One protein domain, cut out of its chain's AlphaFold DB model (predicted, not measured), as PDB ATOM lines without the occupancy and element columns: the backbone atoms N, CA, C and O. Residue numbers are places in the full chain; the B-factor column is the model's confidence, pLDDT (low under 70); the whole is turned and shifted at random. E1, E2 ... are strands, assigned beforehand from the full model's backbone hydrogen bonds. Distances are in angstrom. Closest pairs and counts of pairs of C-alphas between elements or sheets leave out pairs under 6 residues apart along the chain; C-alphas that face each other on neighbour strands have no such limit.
ATOM      1  N   THR A   6      23.088  -2.304  -4.202       92.44
ATOM      2  CA  THR A   6      22.568  -3.647  -4.460       92.44
ATOM      3  C   THR A   6      22.907  -4.547  -3.278       92.44
ATOM      4  O   THR A   6      24.065  -4.825  -2.997       92.44
ATOM      5  N   ILE A   7      21.887  -5.025  -2.568       94.62
ATOM      6  CA  ILE A   7      22.092  -5.969  -1.467       94.62
ATOM      7  C   ILE A   7      22.334  -7.361  -2.044       94.62
ATOM      8  O   ILE A   7      21.486  -7.869  -2.776       94.62
ATOM      9  N   ASP A   8      23.463  -7.978  -1.712       95.25
ATOM     10  CA  ASP A   8      23.820  -9.314  -2.180       95.25
ATOM     11  C   ASP A   8      23.652 -10.332  -1.049       95.25
ATOM     12  O   ASP A   8      24.441 -10.397  -0.107       95.25
ATOM     13  N   LEU A   9      22.600 -11.147  -1.136       95.56
ATOM     14  CA  LEU A   9      22.261 -12.114  -0.094       95.56
ATOM     15  C   LEU A   9      23.237 -13.298  -0.018       95.56
ATOM     16  O   LEU A   9      23.164 -14.088   0.926       95.56
ATOM     17  N   LYS A  10      24.158 -13.451  -0.983       95.38
ATOM     18  CA  LYS A  10      25.241 -14.443  -0.884       95.38
ATOM     19  C   LYS A  10      26.282 -14.037   0.171       95.38
ATOM     20  O   LYS A  10      27.010 -14.889   0.694       95.38
ATOM     21  N   GLU A  11      26.347 -12.746   0.502       96.06
ATOM     22  CA  GLU A  11      27.274 -12.191   1.479       96.06
ATOM     23  C   GLU A  11      26.789 -12.511   2.893       96.06
ATOM     24  O   GLU A  11      25.994 -11.800   3.492       96.06
ATOM     25  N   LYS A  12      27.257 -13.644   3.424       95.19
ATOM     26  CA  LYS A  12      26.893 -14.136   4.758       95.19
ATOM     27  C   LYS A  12      28.118 -14.267   5.654       95.19
ATOM     28  O   LYS A  12      29.113 -14.840   5.179       95.19
ATOM     29  N   PRO A  13      28.045 -13.867   6.935       94.38
ATOM     30  CA  PRO A  13      29.099 -14.155   7.896       94.38
ATOM     31  C   PRO A  13      29.337 -15.668   8.030       94.38
ATOM     32  O   PRO A  13      28.507 -16.476   7.587       94.38
ATOM     33  N   PRO A  14      30.506 -16.090   8.533       88.38
ATOM     34  CA  PRO A  14      30.804 -17.500   8.752       88.38
ATOM     35  C   PRO A  14      29.895 -18.110   9.828       88.38
ATOM     36  O   PRO A  14      29.186 -17.420  10.561       88.38
ATOM     37  N   ASP A  15      29.862 -19.442   9.892       78.94
ATOM     38  CA  ASP A  15      28.824 -20.156  10.636       78.94
ATOM     39  C   ASP A  15      28.986 -20.151  12.170       78.94
ATOM     40  O   ASP A  15      28.166 -20.758  12.863       78.94
ATOM     41  N   LYS A  16      29.933 -19.397  12.737       71.31
ATOM     42  CA  LYS A  16      30.214 -19.401  14.182       71.31
ATOM     43  C   LYS A  16      29.243 -18.507  14.967       71.31
ATOM     44  O   LYS A  16      29.039 -17.354  14.605       71.31
ATOM     45  N   ASP A  17      28.568 -19.088  15.962       67.31
ATOM     46  CA  ASP A  17      27.823 -18.539  17.125       67.31
ATOM     47  C   ASP A  17      27.132 -17.152  17.071       67.31
ATOM     48  O   ASP A  17      26.840 -16.557  18.106       67.31
ATOM     49  N   GLY A  18      26.814 -16.626  15.889       66.44
ATOM     50  CA  GLY A  18      26.033 -15.395  15.700       66.44
ATOM     51  C   GLY A  18      26.752 -14.090  16.060       66.44
ATOM     52  O   GLY A  18      26.098 -13.056  16.110       66.44
ATOM     53  N   ARG A  19      28.069 -14.117  16.311       75.62
ATOM     54  CA  ARG A  19      28.853 -12.916  16.672       75.62
ATOM     55  C   ARG A  19      29.743 -12.382  15.557       75.62
ATOM     56  O   ARG A  19      30.333 -11.322  15.715       75.62
ATOM     57  N   GLU A  20      29.891 -13.128  14.469       88.94
ATOM     58  CA  GLU A  20      30.732 -12.701  13.357       88.94
ATOM     59  C   GLU A  20      29.928 -11.829  12.393       88.94
ATOM     60  O   GLU A  20      28.815 -12.175  11.984       88.94
ATOM     61  N   GLU A  21      30.523 -10.701  12.030       95.06
ATOM     62  CA  GLU A  21      30.022  -9.789  11.014       95.06
ATOM     63  C   GLU A  21      30.771 -10.020   9.702       95.06
ATOM     64  O   GLU A  21      31.909 -10.498   9.679       95.06
ATOM     65  N   LYS A  22      30.126  -9.684   8.587       95.69
ATOM     66  CA  LYS A  22      30.776  -9.642   7.278       95.69
ATOM     67  C   LYS A  22      30.521  -8.300   6.623       95.69
ATOM     68  O   LYS A  22      29.377  -7.867   6.574       95.69
ATOM     69  N   THR A  23      31.564  -7.690   6.079       96.31
ATOM     70  CA  THR A  23      31.458  -6.468   5.282       96.31
ATOM     71  C   THR A  23      31.587  -6.756   3.793       96.31
ATOM     72  O   THR A  23      32.266  -7.704   3.389       96.31
ATOM     73  N   TYR A  24      30.922  -5.945   2.975       95.62
ATOM     74  CA  TYR A  24      31.123  -5.901   1.529       95.62
ATOM     75  C   TYR A  24      30.706  -4.537   0.965       95.62
ATOM     76  O   TYR A  24      29.929  -3.812   1.586       95.62
ATOM     77  N   ASP A  25      31.194  -4.206  -0.228       94.12
ATOM     78  CA  ASP A  25      30.828  -2.969  -0.916       94.12
ATOM     79  C   ASP A  25      29.498  -3.142  -1.658       94.12
ATOM     80  O   ASP A  25      29.327  -4.060  -2.464       94.12
ATOM     81  N   GLY A  26      28.535  -2.263  -1.376       82.25
ATOM     82  CA  GLY A  26      27.158  -2.385  -1.864       82.25
ATOM     83  C   GLY A  26      26.974  -2.201  -3.380       82.25
ATOM     84  O   GLY A  26      25.988  -2.675  -3.948       82.25
ATOM     85  N   ASP A  27      27.894  -1.500  -4.037       81.69
ATOM     86  CA  ASP A  27      28.060  -1.429  -5.493       81.69
ATOM     87  C   ASP A  27      29.454  -0.818  -5.750       81.69
ATOM     88  O   ASP A  27      29.676   0.334  -5.386       81.69
ATOM     89  N   PRO A  28      30.421  -1.543  -6.341       63.16
ATOM     90  CA  PRO A  28      31.777  -1.018  -6.532       63.16
ATOM     91  C   PRO A  28      31.832   0.168  -7.508       63.16
ATOM     92  O   PRO A  28      32.865   0.819  -7.622       63.16
ATOM     93  N   LEU A  29      30.745   0.427  -8.245       68.62
ATOM     94  CA  LEU A  29      30.658   1.518  -9.209       68.62
ATOM     95  C   LEU A  29      30.074   2.807  -8.621       68.62
ATOM     96  O   LEU A  29      30.029   3.805  -9.338       68.62
ATOM     97  N   THR A  30      29.602   2.807  -7.370       66.00
ATOM     98  CA  THR A  30      29.113   4.040  -6.747       66.00
ATOM     99  C   THR A  30      30.269   4.840  -6.163       66.00
ATOM    100  O   THR A  30      31.158   4.318  -5.492       66.00
ATOM    101  N   ILE A  31      30.249   6.145  -6.422       55.97
ATOM    102  CA  ILE A  31      31.311   7.100  -6.076       55.97
ATOM    103  C   ILE A  31      31.460   7.229  -4.548       55.97
ATOM    104  O   ILE A  31      32.491   7.677  -4.049       55.97
ATOM    105  N   THR A  32      30.442   6.814  -3.791       67.62
ATOM    106  CA  THR A  32      30.350   6.982  -2.337       67.62
ATOM    107  C   THR A  32      30.837   5.798  -1.500       67.62
ATOM    108  O   THR A  32      30.789   5.905  -0.280       67.62
ATOM    109  N   GLY A  33      31.335   4.705  -2.098       81.38
ATOM    110  CA  GLY A  33      32.045   3.646  -1.357       81.38
ATOM    111  C   GLY A  33      31.282   3.097  -0.144       81.38
ATOM    112  O   GLY A  33      31.852   2.940   0.931       81.38
ATOM    113  N   MET A  34      29.971   2.874  -0.284       91.62
ATOM    114  CA  MET A  34      29.131   2.447   0.833       91.62
ATOM    115  C   MET A  34      29.437   0.999   1.233       91.62
ATOM    116  O   MET A  34      29.171   0.062   0.472       91.62
ATOM    117  N   THR A  35      29.946   0.824   2.451       95.50
ATOM    118  CA  THR A  35      30.216  -0.485   3.049       95.50
ATOM    119  C   THR A  35      28.987  -0.998   3.797       95.50
ATOM    120  O   THR A  35      28.487  -0.357   4.722       95.50
ATOM    121  N   ILE A  36      28.534  -2.194   3.426       96.31
ATOM    122  CA  ILE A  36      27.418  -2.895   4.056       96.31
ATOM    123  C   ILE A  36      27.949  -3.917   5.058       96.31
ATOM    124  O   ILE A  36      28.798  -4.737   4.712       96.31
ATOM    125  N   ILE A  37      27.416  -3.897   6.279       97.06
ATOM    126  CA  ILE A  37      27.636  -4.902   7.324       97.06
ATOM    127  C   ILE A  37      26.486  -5.906   7.296       97.06
ATOM    128  O   ILE A  37      25.314  -5.529   7.243       97.06
ATOM    129  N   VAL A  38      26.825  -7.192   7.374       97.19
ATOM    130  CA  VAL A  38      25.879  -8.300   7.502       97.19
ATOM    131  C   VAL A  38      26.052  -8.979   8.844       97.19
ATOM    132  O   VAL A  38      27.118  -9.525   9.141       97.19
ATOM    133  N   THR A  39      24.973  -9.016   9.618       95.38
ATOM    134  CA  THR A  39      24.902  -9.750  10.885       95.38
ATOM    135  C   THR A  39      23.971 -10.949  10.748       95.38
ATOM    136  O   THR A  39      23.000 -10.918   9.991       95.38
ATOM    137  N   ARG A  40      24.261 -12.038  11.468       94.50
ATOM    138  CA  ARG A  40      23.411 -13.236  11.510       94.50
ATOM    139  C   ARG A  40      22.852 -13.425  12.911       94.50
ATOM    140  O   ARG A  40      23.613 -13.545  13.863       94.50
ATOM    141  N   SER A  41      21.539 -13.574  13.017       93.00
ATOM    142  CA  SER A  41      20.844 -13.893  14.267       93.00
ATOM    143  C   SER A  41      19.893 -15.081  14.102       93.00
ATOM    144  O   SER A  41      19.527 -15.466  12.988       93.00
ATOM    145  N   LEU A  42      19.521 -15.694  15.225       92.19
ATOM    146  CA  LEU A  42      18.444 -16.678  15.288       92.19
ATOM    147  C   LEU A  42      17.089 -15.965  15.353       92.19
ATOM    148  O   LEU A  42      16.961 -14.945  16.031       92.19
ATOM    149  N   TYR A  43      16.085 -16.509  14.665       91.69
ATOM    150  CA  TYR A  43      14.740 -15.946  14.625       91.69
ATOM    151  C   TYR A  43      13.670 -16.997  14.975       91.69
ATOM    152  O   TYR A  43      13.715 -18.105  14.427       91.69
ATOM    153  N   PRO A  44      12.696 -16.657  15.843       91.94
ATOM    154  CA  PRO A  44      12.558 -15.372  16.550       91.94
ATOM    155  C   PRO A  44      13.658 -15.125  17.614       91.94
ATOM    156  O   PRO A  44      14.298 -16.077  18.075       91.94
ATOM    157  N   PRO A  45      13.942 -13.853  17.972       86.00
ATOM    158  CA  PRO A  45      14.990 -13.508  18.935       86.00
ATOM    159  C   PRO A  45      14.599 -13.948  20.353       86.00
ATOM    160  O   PRO A  45      13.625 -13.449  20.905       86.00
ATOM    161  N   SER A  46      15.394 -14.856  20.931       78.19
ATOM    162  CA  SER A  46      15.141 -15.596  22.182       78.19
ATOM    163  C   SER A  46      13.804 -16.355  22.225       78.19
ATOM    164  O   SER A  46      12.834 -15.971  21.573       78.19
ATOM    165  N   PRO A  47      13.713 -17.471  22.967       61.97
ATOM    166  CA  PRO A  47      12.479 -18.233  23.006       61.97
ATOM    167  C   PRO A  47      11.414 -17.422  23.749       61.97
ATOM    168  O   PRO A  47      11.350 -17.416  24.978       61.97
ATOM    169  N   LEU A  48      10.518 -16.785  22.993       64.75
ATOM    170  CA  LEU A  48       9.121 -16.717  23.410       64.75
ATOM    171  C   LEU A  48       8.743 -18.149  23.791       64.75
ATOM    172  O   LEU A  48       8.979 -19.065  23.003       64.75
ATOM    173  N   GLN A  49       8.280 -18.351  25.020       60.38
ATOM    174  CA  GLN A  49       8.055 -19.666  25.620       60.38
ATOM    175  C   GLN A  49       7.373 -20.618  24.610       60.38
ATOM    176  O   GLN A  49       6.235 -20.391  24.211       60.38
ATOM    177  N   GLY A  50       8.105 -21.638  24.140       64.38
ATOM    178  CA  GLY A  50       7.621 -22.613  23.151       64.38
ATOM    179  C   GLY A  50       7.954 -22.357  21.669       64.38
ATOM    180  O   GLY A  50       7.539 -23.155  20.834       64.38
ATOM    181  N   SER A  51       8.699 -21.306  21.304       76.81
ATOM    182  CA  SER A  51       9.122 -21.071  19.914       76.81
ATOM    183  C   SER A  51      10.503 -21.661  19.622       76.81
ATOM    184  O   SER A  51      11.486 -21.340  20.294       76.81
ATOM    185  N   SER A  52      10.586 -22.516  18.600       78.94
ATOM    186  CA  SER A  52      11.848 -23.036  18.084       78.94
ATOM    187  C   SER A  52      12.541 -21.983  17.207       78.94
ATOM    188  O   SER A  52      11.945 -21.378  16.315       78.94
ATOM    189  N   GLN A  53      13.820 -21.722  17.481       89.25
ATOM    190  CA  GLN A  53      14.645 -20.758  16.746       89.25
ATOM    191  C   GLN A  53      15.198 -21.366  15.450       89.25
ATOM    192  O   GLN A  53      16.412 -21.475  15.244       89.25
ATOM    193  N   ASP A  54      14.293 -21.804  14.584       92.31
ATOM    194  CA  ASP A  54      14.645 -22.617  13.418       92.31
ATOM    195  C   ASP A  54      14.981 -21.786  12.171       92.31
ATOM    196  O   ASP A  54      15.253 -22.326  11.092       92.31
ATOM    197  N   PHE A  55      14.988 -20.460  12.299       93.56
ATOM    198  CA  PHE A  55      15.316 -19.552  11.212       93.56
ATOM    199  C   PHE A  55      16.588 -18.765  11.505       93.56
ATOM    200  O   PHE A  55      16.833 -18.327  12.628       93.56
ATOM    201  N   TYR A  56      17.375 -18.540  10.457       94.19
ATOM    202  CA  TYR A  56      18.417 -17.522  10.460       94.19
ATOM    203  C   TYR A  56      17.874 -16.231   9.856       94.19
ATOM    204  O   TYR A  56      17.263 -16.267   8.785       94.19
ATOM    205  N   LYS A  57      18.147 -15.100  10.510       95.62
ATOM    206  CA  LYS A  57      17.977 -13.748   9.972       95.62
ATOM    207  C   LYS A  57      19.359 -13.190   9.639       95.62
ATOM    208  O   LYS A  57      20.197 -13.074  10.531       95.62
ATOM    209  N   TYR A  58      19.587 -12.864   8.370       96.38
ATOM    210  CA  TYR A  58      20.772 -12.138   7.911       96.38
ATOM    211  C   TYR A  58      20.374 -10.695   7.651       96.38
ATOM    212  O   TYR A  58      19.598 -10.450   6.732       96.38
ATOM    213  N   GLU A  59      20.840  -9.766   8.475       97.06
ATOM    214  CA  GLU A  59      20.510  -8.348   8.362       97.06
ATOM    215  C   GLU A  59      21.673  -7.579   7.740       97.06
ATOM    216  O   GLU A  59      22.774  -7.581   8.282       97.06
ATOM    217  N   HIS A  60      21.394  -6.915   6.621       97.25
ATOM    218  CA  HIS A  60      22.294  -6.057   5.864       97.25
ATOM    219  C   HIS A  60      21.994  -4.590   6.203       97.25
ATOM    220  O   HIS A  60      20.856  -4.134   6.027       97.25
ATOM    221  N   LYS A  61      23.001  -3.857   6.678       96.81
ATOM    222  CA  LYS A  61      22.925  -2.450   7.104       96.81
ATOM    223  C   LYS A  61      24.120  -1.663   6.591       96.81
ATOM    224  O   LYS A  61      25.182  -2.236   6.381       96.81
ATOM    225  N   ASP A  62      23.958  -0.357   6.428       95.81
ATOM    226  CA  ASP A  62      25.107   0.528   6.245       95.81
ATOM    227  C   ASP A  62      26.007   0.505   7.491       95.81
ATOM    228  O   ASP A  62      25.513   0.511   8.620       95.81
ATOM    229  N   SER A  63      27.323   0.479   7.283       95.38
ATOM    230  CA  SER A  63      28.313   0.439   8.368       95.38
ATOM    231  C   SER A  63      28.315   1.680   9.264       95.38
ATOM    232  O   SER A  63      28.656   1.582  10.439       95.38
ATOM    233  N   GLY A  64      27.903   2.836   8.736       95.31
ATOM    234  CA  GLY A  64      27.719   4.073   9.491       95.31
ATOM    235  C   GLY A  64      26.306   4.241  10.051       95.31
ATOM    236  O   GLY A  64      25.958   5.348  10.461       95.31
ATOM    237  N   GLU A  65      25.482   3.186  10.015       93.88
ATOM    238  CA  GLU A  65      24.056   3.197  10.373       93.88
ATOM    239  C   GLU A  65      23.235   4.251   9.606       93.88
ATOM    240  O   GLU A  65      22.171   4.700  10.049       93.88
ATOM    241  N   GLN A  66      23.719   4.660   8.430       93.88
ATOM    242  CA  GLN A  66      23.041   5.638   7.599       93.88
ATOM    243  C   GLN A  66      21.935   4.985   6.772       93.88
ATOM    244  O   GLN A  66      21.888   3.782   6.520       93.88
ATOM    245  N   GLN A  67      21.008   5.825   6.327       94.88
ATOM    246  CA  GLN A  67      20.019   5.411   5.346       94.88
ATOM    247  C   GLN A  67      20.660   5.319   3.964       94.88
ATOM    248  O   GLN A  67      21.510   6.136   3.619       94.88
ATOM    249  N   PHE A  68      20.168   4.403   3.138       92.88
ATOM    250  CA  PHE A  68      20.640   4.256   1.769       92.88
ATOM    251  C   PHE A  68      19.501   4.113   0.764       92.88
ATOM    252  O   PHE A  68      18.357   3.791   1.110       92.88
ATOM    253  N   THR A  69      19.830   4.370  -0.506       92.25
ATOM    254  CA  THR A  69      18.924   4.104  -1.621       92.25
ATOM    255  C   THR A  69      19.109   2.659  -2.088       92.25
ATOM    256  O   THR A  69      20.182   2.292  -2.554       92.25
ATOM    257  N   LEU A  70      18.081   1.819  -1.985       91.75
ATOM    258  CA  LEU A  70      18.085   0.429  -2.432       91.75
ATOM    259  C   LEU A  70      17.811   0.338  -3.941       91.75
ATOM    260  O   LEU A  70      16.700   0.582  -4.419       91.75
ATOM    261  N   LYS A  71      18.830  -0.072  -4.699       89.81
ATOM    262  CA  LYS A  71      18.773  -0.304  -6.151       89.81
ATOM    263  C   LYS A  71      18.199  -1.677  -6.491       89.81
ATOM    264  O   LYS A  71      17.439  -1.814  -7.451       89.81
ATOM    265  N   GLY A  72      18.535  -2.695  -5.704       89.88
ATOM    266  CA  GLY A  72      18.063  -4.058  -5.908       89.88
ATOM    267  C   GLY A  72      18.556  -5.020  -4.837       89.88
ATOM    268  O   GLY A  72      19.384  -4.674  -4.002       89.88
ATOM    269  N   ILE A  73      18.034  -6.242  -4.878       91.62
ATOM    270  CA  ILE A  73      18.454  -7.336  -4.000       91.62
ATOM    271  C   ILE A  73      18.790  -8.520  -4.896       91.62
ATOM    272  O   ILE A  73      17.945  -8.926  -5.692       91.62
ATOM    273  N   GLN A  74      20.001  -9.054  -4.806       92.06
ATOM    274  CA  GLN A  74      20.434 -10.271  -5.485       92.06
ATOM    275  C   GLN A  74      20.365 -11.437  -4.512       92.06
ATOM    276  O   GLN A  74      20.715 -11.304  -3.346       92.06
ATOM    277  N   ASP A  75      19.870 -12.579  -4.974       89.75
ATOM    278  CA  ASP A  75      19.872 -13.777  -4.146       89.75
ATOM    279  C   ASP A  75      21.245 -14.463  -4.118       89.75
ATOM    280  O   ASP A  75      22.187 -14.049  -4.785       89.75
ATOM    281  N   ASP A  76      21.325 -15.591  -3.418       90.50
ATOM    282  CA  ASP A  76      22.505 -16.457  -3.336       90.50
ATOM    283  C   ASP A  76      23.104 -16.920  -4.680       90.50
ATOM    284  O   ASP A  76      24.218 -17.440  -4.714       90.50
ATOM    285  N   THR A  77      22.375 -16.770  -5.792       86.00
ATOM    286  CA  THR A  77      22.846 -17.104  -7.146       86.00
ATOM    287  C   THR A  77      23.317 -15.881  -7.936       86.00
ATOM    288  O   THR A  77      23.667 -16.014  -9.107       86.00
ATOM    289  N   GLY A  78      23.307 -14.690  -7.327       88.69
ATOM    290  CA  GLY A  78      23.593 -13.411  -7.984       88.69
ATOM    291  C   GLY A  78      22.442 -12.901  -8.857       88.69
ATOM    292  O   GLY A  78      22.585 -11.916  -9.581       88.69
ATOM    293  N   VAL A  79      21.281 -13.558  -8.827       84.88
ATOM    294  CA  VAL A  79      20.130 -13.164  -9.640       84.88
ATOM    295  C   VAL A  79      19.300 -12.156  -8.861       84.88
ATOM    296  O   VAL A  79      18.861 -12.418  -7.741       84.88
ATOM    297  N   VAL A  80      19.021 -11.015  -9.492       85.88
ATOM    298  CA  VAL A  80      18.166  -9.973  -8.918       85.88
ATOM    299  C   VAL A  80      16.773 -10.536  -8.614       85.88
ATOM    300  O   VAL A  80      16.071 -11.049  -9.492       85.88
ATOM    301  N   ILE A  81      16.350 -10.411  -7.359       82.50
ATOM    302  CA  ILE A  81      15.011 -10.746  -6.888       82.50
ATOM    303  C   ILE A  81      14.038  -9.731  -7.484       82.50
ATOM    304  O   ILE A  81      13.922  -8.588  -7.044       82.50
ATOM    305  N   ASN A  82      13.318 -10.161  -8.516       71.56
ATOM    306  CA  ASN A  82      12.314  -9.328  -9.151       71.56
ATOM    307  C   ASN A  82      11.050  -9.246  -8.282       71.56
ATOM    308  O   ASN A  82      10.179 -10.116  -8.335       71.56
ATOM    309  N   VAL A  83      10.925  -8.168  -7.510       66.31
ATOM    310  CA  VAL A  83       9.714  -7.886  -6.721       66.31
ATOM    311  C   VAL A  83       8.609  -7.198  -7.513       66.31
ATOM    312  O   VAL A  83       7.474  -7.158  -7.043       66.31
ATOM    313  N   LYS A  84       8.876  -6.740  -8.747       56.47
ATOM    314  CA  LYS A  84       7.867  -6.080  -9.600       56.47
ATOM    315  C   LYS A  84       6.685  -7.000  -9.942       56.47
ATOM    316  O   LYS A  84       5.632  -6.531 -10.362       56.47
ATOM    317  N   GLY A  85       6.842  -8.314  -9.755       47.00
ATOM    318  CA  GLY A  85       5.791  -9.316  -9.952       47.00
ATOM    319  C   GLY A  85       4.803  -9.476  -8.787       47.00
ATOM    320  O   GLY A  85       3.820 -10.208  -8.940       47.00
ATOM    321  N   LEU A  86       5.038  -8.831  -7.639       46.50
ATOM    322  CA  LEU A  86       4.120  -8.820  -6.501       46.50
ATOM    323  C   LEU A  86       3.177  -7.616  -6.637       46.50
ATOM    324  O   LEU A  86       3.422  -6.556  -6.072       46.50
ATOM    325  N   ARG A  87       2.076  -7.752  -7.395       41.59
ATOM    326  CA  ARG A  87       0.998  -6.747  -7.319       41.59
ATOM    327  C   ARG A  87       0.522  -6.692  -5.863       41.59
ATOM    328  O   ARG A  87       0.180  -7.741  -5.324       41.59
ATOM    329  N   SER A  88       0.543  -5.486  -5.295       42.19
ATOM    330  CA  SER A  88       0.356  -5.104  -3.878       42.19
ATOM    331  C   SER A  88       1.631  -4.771  -3.108       42.19
ATOM    332  O   SER A  88       1.522  -4.226  -2.015       42.19
ATOM    333  N   VAL A  89       2.820  -4.999  -3.669       45.84
ATOM    334  CA  VAL A  89       4.034  -4.390  -3.130       45.84
ATOM    335  C   VAL A  89       4.523  -3.365  -4.150       45.84
ATOM    336  O   VAL A  89       4.736  -3.731  -5.309       45.84
ATOM    337  N   PRO A  90       4.649  -2.076  -3.779       53.03
ATOM    338  CA  PRO A  90       5.357  -1.108  -4.608       53.03
ATOM    339  C   PRO A  90       6.722  -1.683  -5.010       53.03
ATOM    340  O   PRO A  90       7.234  -2.588  -4.337       53.03
ATOM    341  N   GLU A  91       7.345  -1.144  -6.067       66.38
ATOM    342  CA  GLU A  91       8.797  -1.316  -6.231       66.38
ATOM    343  C   GLU A  91       9.474  -1.152  -4.860       66.38
ATOM    344  O   GLU A  91       8.952  -0.409  -4.018       66.38
ATOM    345  N   PHE A  92      10.569  -1.885  -4.611       67.50
ATOM    346  CA  PHE A  92      11.312  -1.764  -3.354       67.50
ATOM    347  C   PHE A  92      11.352  -0.300  -2.911       67.50
ATOM    348  O   PHE A  92      11.549   0.557  -3.781       67.50
ATOM    349  N   PRO A  93      11.118   0.010  -1.621       75.69
ATOM    350  CA  PRO A  93      11.315   1.370  -1.154       75.69
ATOM    351  C   PRO A  93      12.722   1.773  -1.580       75.69
ATOM    352  O   PRO A  93      13.692   1.153  -1.161       75.69
ATOM    353  N   LYS A  94      12.797   2.717  -2.522       83.06
ATOM    354  CA  LYS A  94      14.073   3.088  -3.121       83.06
ATOM    355  C   LYS A  94      14.857   3.874  -2.105       83.06
ATOM    356  O   LYS A  94      15.962   3.487  -1.812       83.06
ATOM    357  N   ASP A  95      14.258   4.887  -1.500       89.62
ATOM    358  CA  ASP A  95      14.979   5.796  -0.613       89.62
ATOM    359  C   ASP A  95      14.711   5.501   0.862       89.62
ATOM    360  O   ASP A  95      13.672   4.932   1.221       89.62
ATOM    361  N   ASN A  96      15.625   5.970   1.711       93.25
ATOM    362  CA  ASN A  96      15.540   5.923   3.171       93.25
ATOM    363  C   ASN A  96      15.508   4.501   3.758       93.25
ATOM    364  O   ASN A  96      14.889   4.276   4.803       93.25
ATOM    365  N   VAL A  97      16.131   3.528   3.088       94.38
ATOM    366  CA  VAL A  97      16.240   2.161   3.608       94.38
ATOM    367  C   VAL A  97      17.246   2.146   4.753       94.38
ATOM    368  O   VAL A  97      18.337   2.684   4.625       94.38
ATOM    369  N   LEU A  98      16.842   1.564   5.881       96.19
ATOM    370  CA  LEU A  98      17.663   1.397   7.081       96.19
ATOM    371  C   LEU A  98      18.345   0.031   7.089       96.19
ATOM    372  O   LEU A  98      19.526  -0.078   7.399       96.19
ATOM    373  N   SER A  99      17.597  -1.021   6.752       96.81
ATOM    374  CA  SER A  99      18.144  -2.368   6.658       96.81
ATOM    375  C   SER A  99      17.365  -3.242   5.683       96.81
ATOM    376  O   SER A  99      16.183  -3.018   5.394       96.81
ATOM    377  N   VAL A 100      18.050  -4.262   5.180       95.94
ATOM    378  CA  VAL A 100      17.458  -5.361   4.422       95.94
ATOM    379  C   VAL A 100      17.794  -6.651   5.141       95.94
ATOM    380  O   VAL A 100      18.959  -6.978   5.319       95.94
ATOM    381  N   SER A 101      16.780  -7.401   5.545       97.12
ATOM    382  CA  SER A 101      16.961  -8.690   6.198       97.12
ATOM    383  C   SER A 101      16.477  -9.832   5.320       97.12
ATOM    384  O   SER A 101      15.435  -9.728   4.682       97.12
ATOM    385  N   ALA A 102      17.194 -10.949   5.320       96.06
ATOM    386  CA  ALA A 102      16.792 -12.172   4.644       96.06
ATOM    387  C   ALA A 102      16.655 -13.325   5.642       96.06
ATOM    388  O   ALA A 102      17.539 -13.577   6.463       96.06
ATOM    389  N   TYR A 103      15.529 -14.028   5.555       95.25
ATOM    390  CA  TYR A 103      15.172 -15.132   6.437       95.25
ATOM    391  C   TYR A 103      15.362 -16.469   5.731       95.25
ATOM    392  O   TYR A 103      14.884 -16.669   4.610       95.25
ATOM    393  N   TYR A 104      16.025 -17.395   6.414       94.75
ATOM    394  CA  TYR A 104      16.381 -18.709   5.891       94.75
ATOM    395  C   TYR A 104      16.032 -19.809   6.882       94.75
ATOM    396  O   TYR A 104      16.122 -19.615   8.092       94.75
ATOM    397  N   TRP A 105      15.708 -20.992   6.367       93.25
ATOM    398  CA  TRP A 105      15.537 -22.186   7.187       93.25
ATOM    399  C   TRP A 105      16.895 -22.728   7.648       93.25
ATOM    400  O   TRP A 105      17.729 -23.097   6.820       93.25
ATOM    401  N   LYS A 106      17.127 -22.820   8.962       91.12
ATOM    402  CA  LYS A 106      18.405 -23.283   9.532       91.12
ATOM    403  C   LYS A 106      18.760 -24.713   9.126       91.12
ATOM    404  O   LYS A 106      19.933 -25.039   8.948       91.12
ATOM    405  N   HIS A 107      17.756 -25.567   8.946       90.44
ATOM    406  CA  HIS A 107      17.963 -26.984   8.646       90.44
ATOM    407  C   HIS A 107      17.947 -27.303   7.147       90.44
ATOM    408  O   HIS A 107      17.911 -28.475   6.785       90.44
ATOM    409  N   GLU A 108      18.004 -26.296   6.269       87.69
ATOM    410  CA  GLU A 108      17.965 -26.492   4.813       87.69
ATOM    411  C   GLU A 108      19.039 -27.473   4.320       87.69
ATOM    412  O   GLU A 108      18.757 -28.338   3.498       87.69
ATOM    413  N   ASN A 109      20.256 -27.370   4.863       85.88
ATOM    414  CA  ASN A 109      21.416 -28.138   4.412       85.88
ATOM    415  C   ASN A 109      22.030 -29.013   5.523       85.88
ATOM    416  O   ASN A 109      23.243 -29.225   5.543       85.88
ATOM    417  N   GLY A 110      21.222 -29.491   6.476       80.81
ATOM    418  CA  GLY A 110      21.705 -30.371   7.552       80.81
ATOM    419  C   GLY A 110      22.543 -29.665   8.628       80.81
ATOM    420  O   GLY A 110      23.453 -30.265   9.192       80.81
ATOM    421  N   GLY A 111      22.269 -28.383   8.898       76.75
ATOM    422  CA  GLY A 111      22.789 -27.624  10.046       76.75
ATOM    423  C   GLY A 111      24.243 -27.138   9.965       76.75
ATOM    424  O   GLY A 111      24.585 -26.192  10.662       76.75
ATOM    425  N   SER A 112      25.083 -27.730   9.111       77.56
ATOM    426  CA  SER A 112      26.518 -27.396   8.990       77.56
ATOM    427  C   SER A 112      26.874 -26.522   7.785       77.56
ATOM    428  O   SER A 112      28.018 -26.100   7.641       77.56
ATOM    429  N   ARG A 113      25.919 -26.269   6.887       87.44
ATOM    430  CA  ARG A 113      26.128 -25.484   5.666       87.44
ATOM    431  C   ARG A 113      25.184 -24.295   5.644       87.44
ATOM    432  O   ARG A 113      23.995 -24.449   5.931       87.44
ATOM    433  N   LYS A 114      25.693 -23.153   5.176       89.62
ATOM    434  CA  LYS A 114      24.894 -21.946   4.946       89.62
ATOM    435  C   LYS A 114      23.639 -22.266   4.123       89.62
ATOM    436  O   LYS A 114      23.757 -22.892   3.060       89.62
ATOM    437  N   PRO A 115      22.448 -21.857   4.582       92.38
ATOM    438  CA  PRO A 115      21.236 -21.980   3.789       92.38
ATOM    439  C   PRO A 115      21.330 -21.085   2.550       92.38
ATOM    440  O   PRO A 115      21.966 -20.026   2.581       92.38
ATOM    441  N   LYS A 116      20.718 -21.517   1.449       91.69
ATOM    442  CA  LYS A 116      20.757 -20.832   0.146       91.69
ATOM    443  C   LYS A 116      19.371 -20.398  -0.318       91.69
ATOM    444  O   LYS A 116      19.248 -19.538  -1.186       91.69
ATOM    445  N   ASN A 117      18.317 -20.974   0.248       87.62
ATOM    446  CA  ASN A 117      16.951 -20.665  -0.127       87.62
ATOM    447  C   ASN A 117      16.385 -19.580   0.789       87.62
ATOM    448  O   ASN A 117      15.819 -19.865   1.844       87.62
ATOM    449  N   VAL A 118      16.512 -18.324   0.347       91.69
ATOM    450  CA  VAL A 118      15.823 -17.200   0.990       91.69
ATOM    451  C   VAL A 118      14.311 -17.426   0.945       91.69
ATOM    452  O   VAL A 118      13.731 -17.687  -0.116       91.69
ATOM    453  N   LEU A 119      13.673 -17.340   2.109       90.06
ATOM    454  CA  LEU A 119      12.234 -17.532   2.271       90.06
ATOM    455  C   LEU A 119      11.502 -16.196   2.191       90.06
ATOM    456  O   LEU A 119      10.536 -16.043   1.440       90.06
ATOM    457  N   ILE A 120      11.990 -15.230   2.966       91.50
ATOM    458  CA  ILE A 120      11.395 -13.909   3.143       91.50
ATOM    459  C   ILE A 120      12.524 -12.888   3.119       91.50
ATOM    460  O   ILE A 120      13.591 -13.119   3.684       91.50
ATOM    461  N   VAL A 121      12.269 -11.760   2.478       92.94
ATOM    462  CA  VAL A 121      13.093 -10.564   2.559       92.94
ATOM    463  C   VAL A 121      12.275  -9.481   3.244       92.94
ATOM    464  O   VAL A 121      11.157  -9.191   2.839       92.94
ATOM    465  N   GLU A 122      12.819  -8.891   4.290       94.38
ATOM    466  CA  GLU A 122      12.269  -7.747   5.003       94.38
ATOM    467  C   GLU A 122      13.077  -6.515   4.620       94.38
ATOM    468  O   GLU A 122      14.303  -6.550   4.612       94.38
ATOM    469  N   VAL A 123      12.398  -5.425   4.290       94.00
ATOM    470  CA  VAL A 123      13.027  -4.130   4.042       94.00
ATOM    471  C   VAL A 123      12.451  -3.145   5.039       94.00
ATOM    472  O   VAL A 123      11.242  -2.893   5.034       94.00
ATOM    473  N   VAL A 124      13.317  -2.610   5.895       95.12
ATOM    474  CA  VAL A 124      12.965  -1.599   6.889       95.12
ATOM    475  C   VAL A 124      13.369  -0.242   6.340       95.12
ATOM    476  O   VAL A 124      14.527  -0.013   5.994       95.12
ATOM    477  N   LYS A 125      12.408   0.669   6.257       94.50
ATOM    478  CA  LYS A 125      12.585   2.040   5.787       94.50
ATOM    479  C   LYS A 125      12.309   3.009   6.927       94.50
ATOM    480  O   LYS A 125      11.376   2.803   7.706       94.50
ATOM    481  N   LYS A 126      13.052   4.113   6.983       93.69
ATOM    482  CA  LYS A 126      12.696   5.240   7.841       93.69
ATOM    483  C   LYS A 126      11.380   5.858   7.362       93.69
ATOM    484  O   LYS A 126      11.270   6.324   6.224       93.69
ATOM    485  N   GLY A 127      10.379   5.834   8.230       87.94
ATOM    486  CA  GLY A 127       9.078   6.461   8.017       87.94
ATOM    487  C   GLY A 127       8.783   7.471   9.123       87.94
ATOM    488  O   GLY A 127       9.467   7.500  10.144       87.94
ATOM    489  N   HIS A 128       7.774   8.313   8.907       76.31
ATOM    490  CA  HIS A 128       7.267   9.243   9.913       76.31
ATOM    491  C   HIS A 128       5.804   8.890  10.227       76.31
ATOM    492  O   HIS A 128       5.015   8.769   9.288       76.31
ATOM    493  N   PRO A 129       5.402   8.734  11.502       87.31
ATOM    494  CA  PRO A 129       6.218   8.851  12.719       87.31
ATOM    495  C   PRO A 129       7.074   7.606  13.021       87.31
ATOM    496  O   PRO A 129       7.996   7.686  13.823       87.31
ATOM    497  N   ASN A 130       6.779   6.472  12.379       93.12
ATOM    498  CA  ASN A 130       7.402   5.178  12.652       93.12
ATOM    499  C   ASN A 130       8.068   4.605  11.399       93.12
ATOM    500  O   ASN A 130       7.653   4.901  10.276       93.12
ATOM    501  N   ASN A 131       9.045   3.720  11.595       94.06
ATOM    502  CA  ASN A 131       9.646   2.953  10.507       94.06
ATOM    503  C   ASN A 131       8.592   2.117   9.766       94.06
ATOM    504  O   ASN A 131       7.716   1.499  10.372       94.06
ATOM    505  N   GLU A 132       8.703   2.075   8.442       92.88
ATOM    506  CA  GLU A 132       7.871   1.241   7.580       92.88
ATOM    507  C   GLU A 132       8.612  -0.071   7.314       92.88
ATOM    508  O   GLU A 132       9.754  -0.061   6.857       92.88
ATOM    509  N   THR A 133       7.971  -1.208   7.580       92.06
ATOM    510  CA  THR A 133       8.542  -2.529   7.285       92.06
ATOM    511  C   THR A 133       7.743  -3.198   6.180       92.06
ATOM    512  O   THR A 133       6.521  -3.328   6.278       92.06
ATOM    513  N   LYS A 134       8.428  -3.640   5.123       90.25
ATOM    514  CA  LYS A 134       7.828  -4.397   4.019       90.25
ATOM    515  C   LYS A 134       8.435  -5.782   3.929       90.25
ATOM    516  O   LYS A 134       9.650  -5.929   3.965       90.25
ATOM    517  N   TYR A 135       7.579  -6.779   3.740       89.88
ATOM    518  CA  TYR A 135       7.986  -8.164   3.548       89.88
ATOM    519  C   TYR A 135       7.764  -8.584   2.101       89.88
ATOM    520  O   TYR A 135       6.717  -8.336   1.501       89.88
ATOM    521  N   TYR A 136       8.757  -9.267   1.556       85.44
ATOM    522  CA  TYR A 136       8.805  -9.761   0.198       85.44
ATOM    523  C   TYR A 136       9.055 -11.257   0.266       85.44
ATOM    524  O   TYR A 136      10.089 -11.716   0.742       85.44
ATOM    525  N   VAL A 137       8.100 -12.037  -0.221       82.25
ATOM    526  CA  VAL A 137       8.245 -13.489  -0.316       82.25
ATOM    527  C   VAL A 137       8.617 -13.830  -1.745       82.25
ATOM    528  O   VAL A 137       8.078 -13.250  -2.697       82.25
ATOM    529  N   ARG A 138       9.523 -14.794  -1.916       72.50
ATOM    530  CA  ARG A 138       9.838 -15.309  -3.245       72.50
ATOM    531  C   ARG A 138       8.554 -15.836  -3.882       72.50
ATOM    532  O   ARG A 138       7.935 -16.777  -3.394       72.50
TER     533      ARG A 138
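This is residues 6 to 138 of the 406 residues of an uncharacterized protein of Theileria equi strain WA (UniProt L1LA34). What shape is it? Amid much loop, the parallel pair E1 and E5 partly covers a strongly twisted antiparallel sheet, E2-E3-E4-E6-E7-E8, as a loose sandwich. How large is it? Of 133 printed residues, 52 are in eight named strands, E1 to E8 in order. It is all strand and compact, radius of gyration of the C-alphas 14.8 A, spans 40 by 31 by 29 A.

What comes first? E1 is residues 6 to 8, E2 22 to 25, E3 35 to 43 and E4 55 to 62; C-alpha 6 is at (22.568, -3.647, -4.460). What follows? E5 is residues 70 to 74, E6 97 to 105, E7 118 to 125 and E8 132 to 137; C-alpha 137 is at (8.245, -13.489, -0.316).

How do neighbours run? E2-E3-E4 and E6-E7-E8 are meanders, each strand the antiparallel neighbour of the one before. Which atoms pair? N 58 and O 102 (E4, E6) and N 7 and O 72 (E1, E5) are within hydrogen-bond range, each 2.9 A.

Any cut? The printed part has no cut; E5 to E6 is a long link. Low confidence? Residues 83 to 92, for instance, have pLDDT under 70.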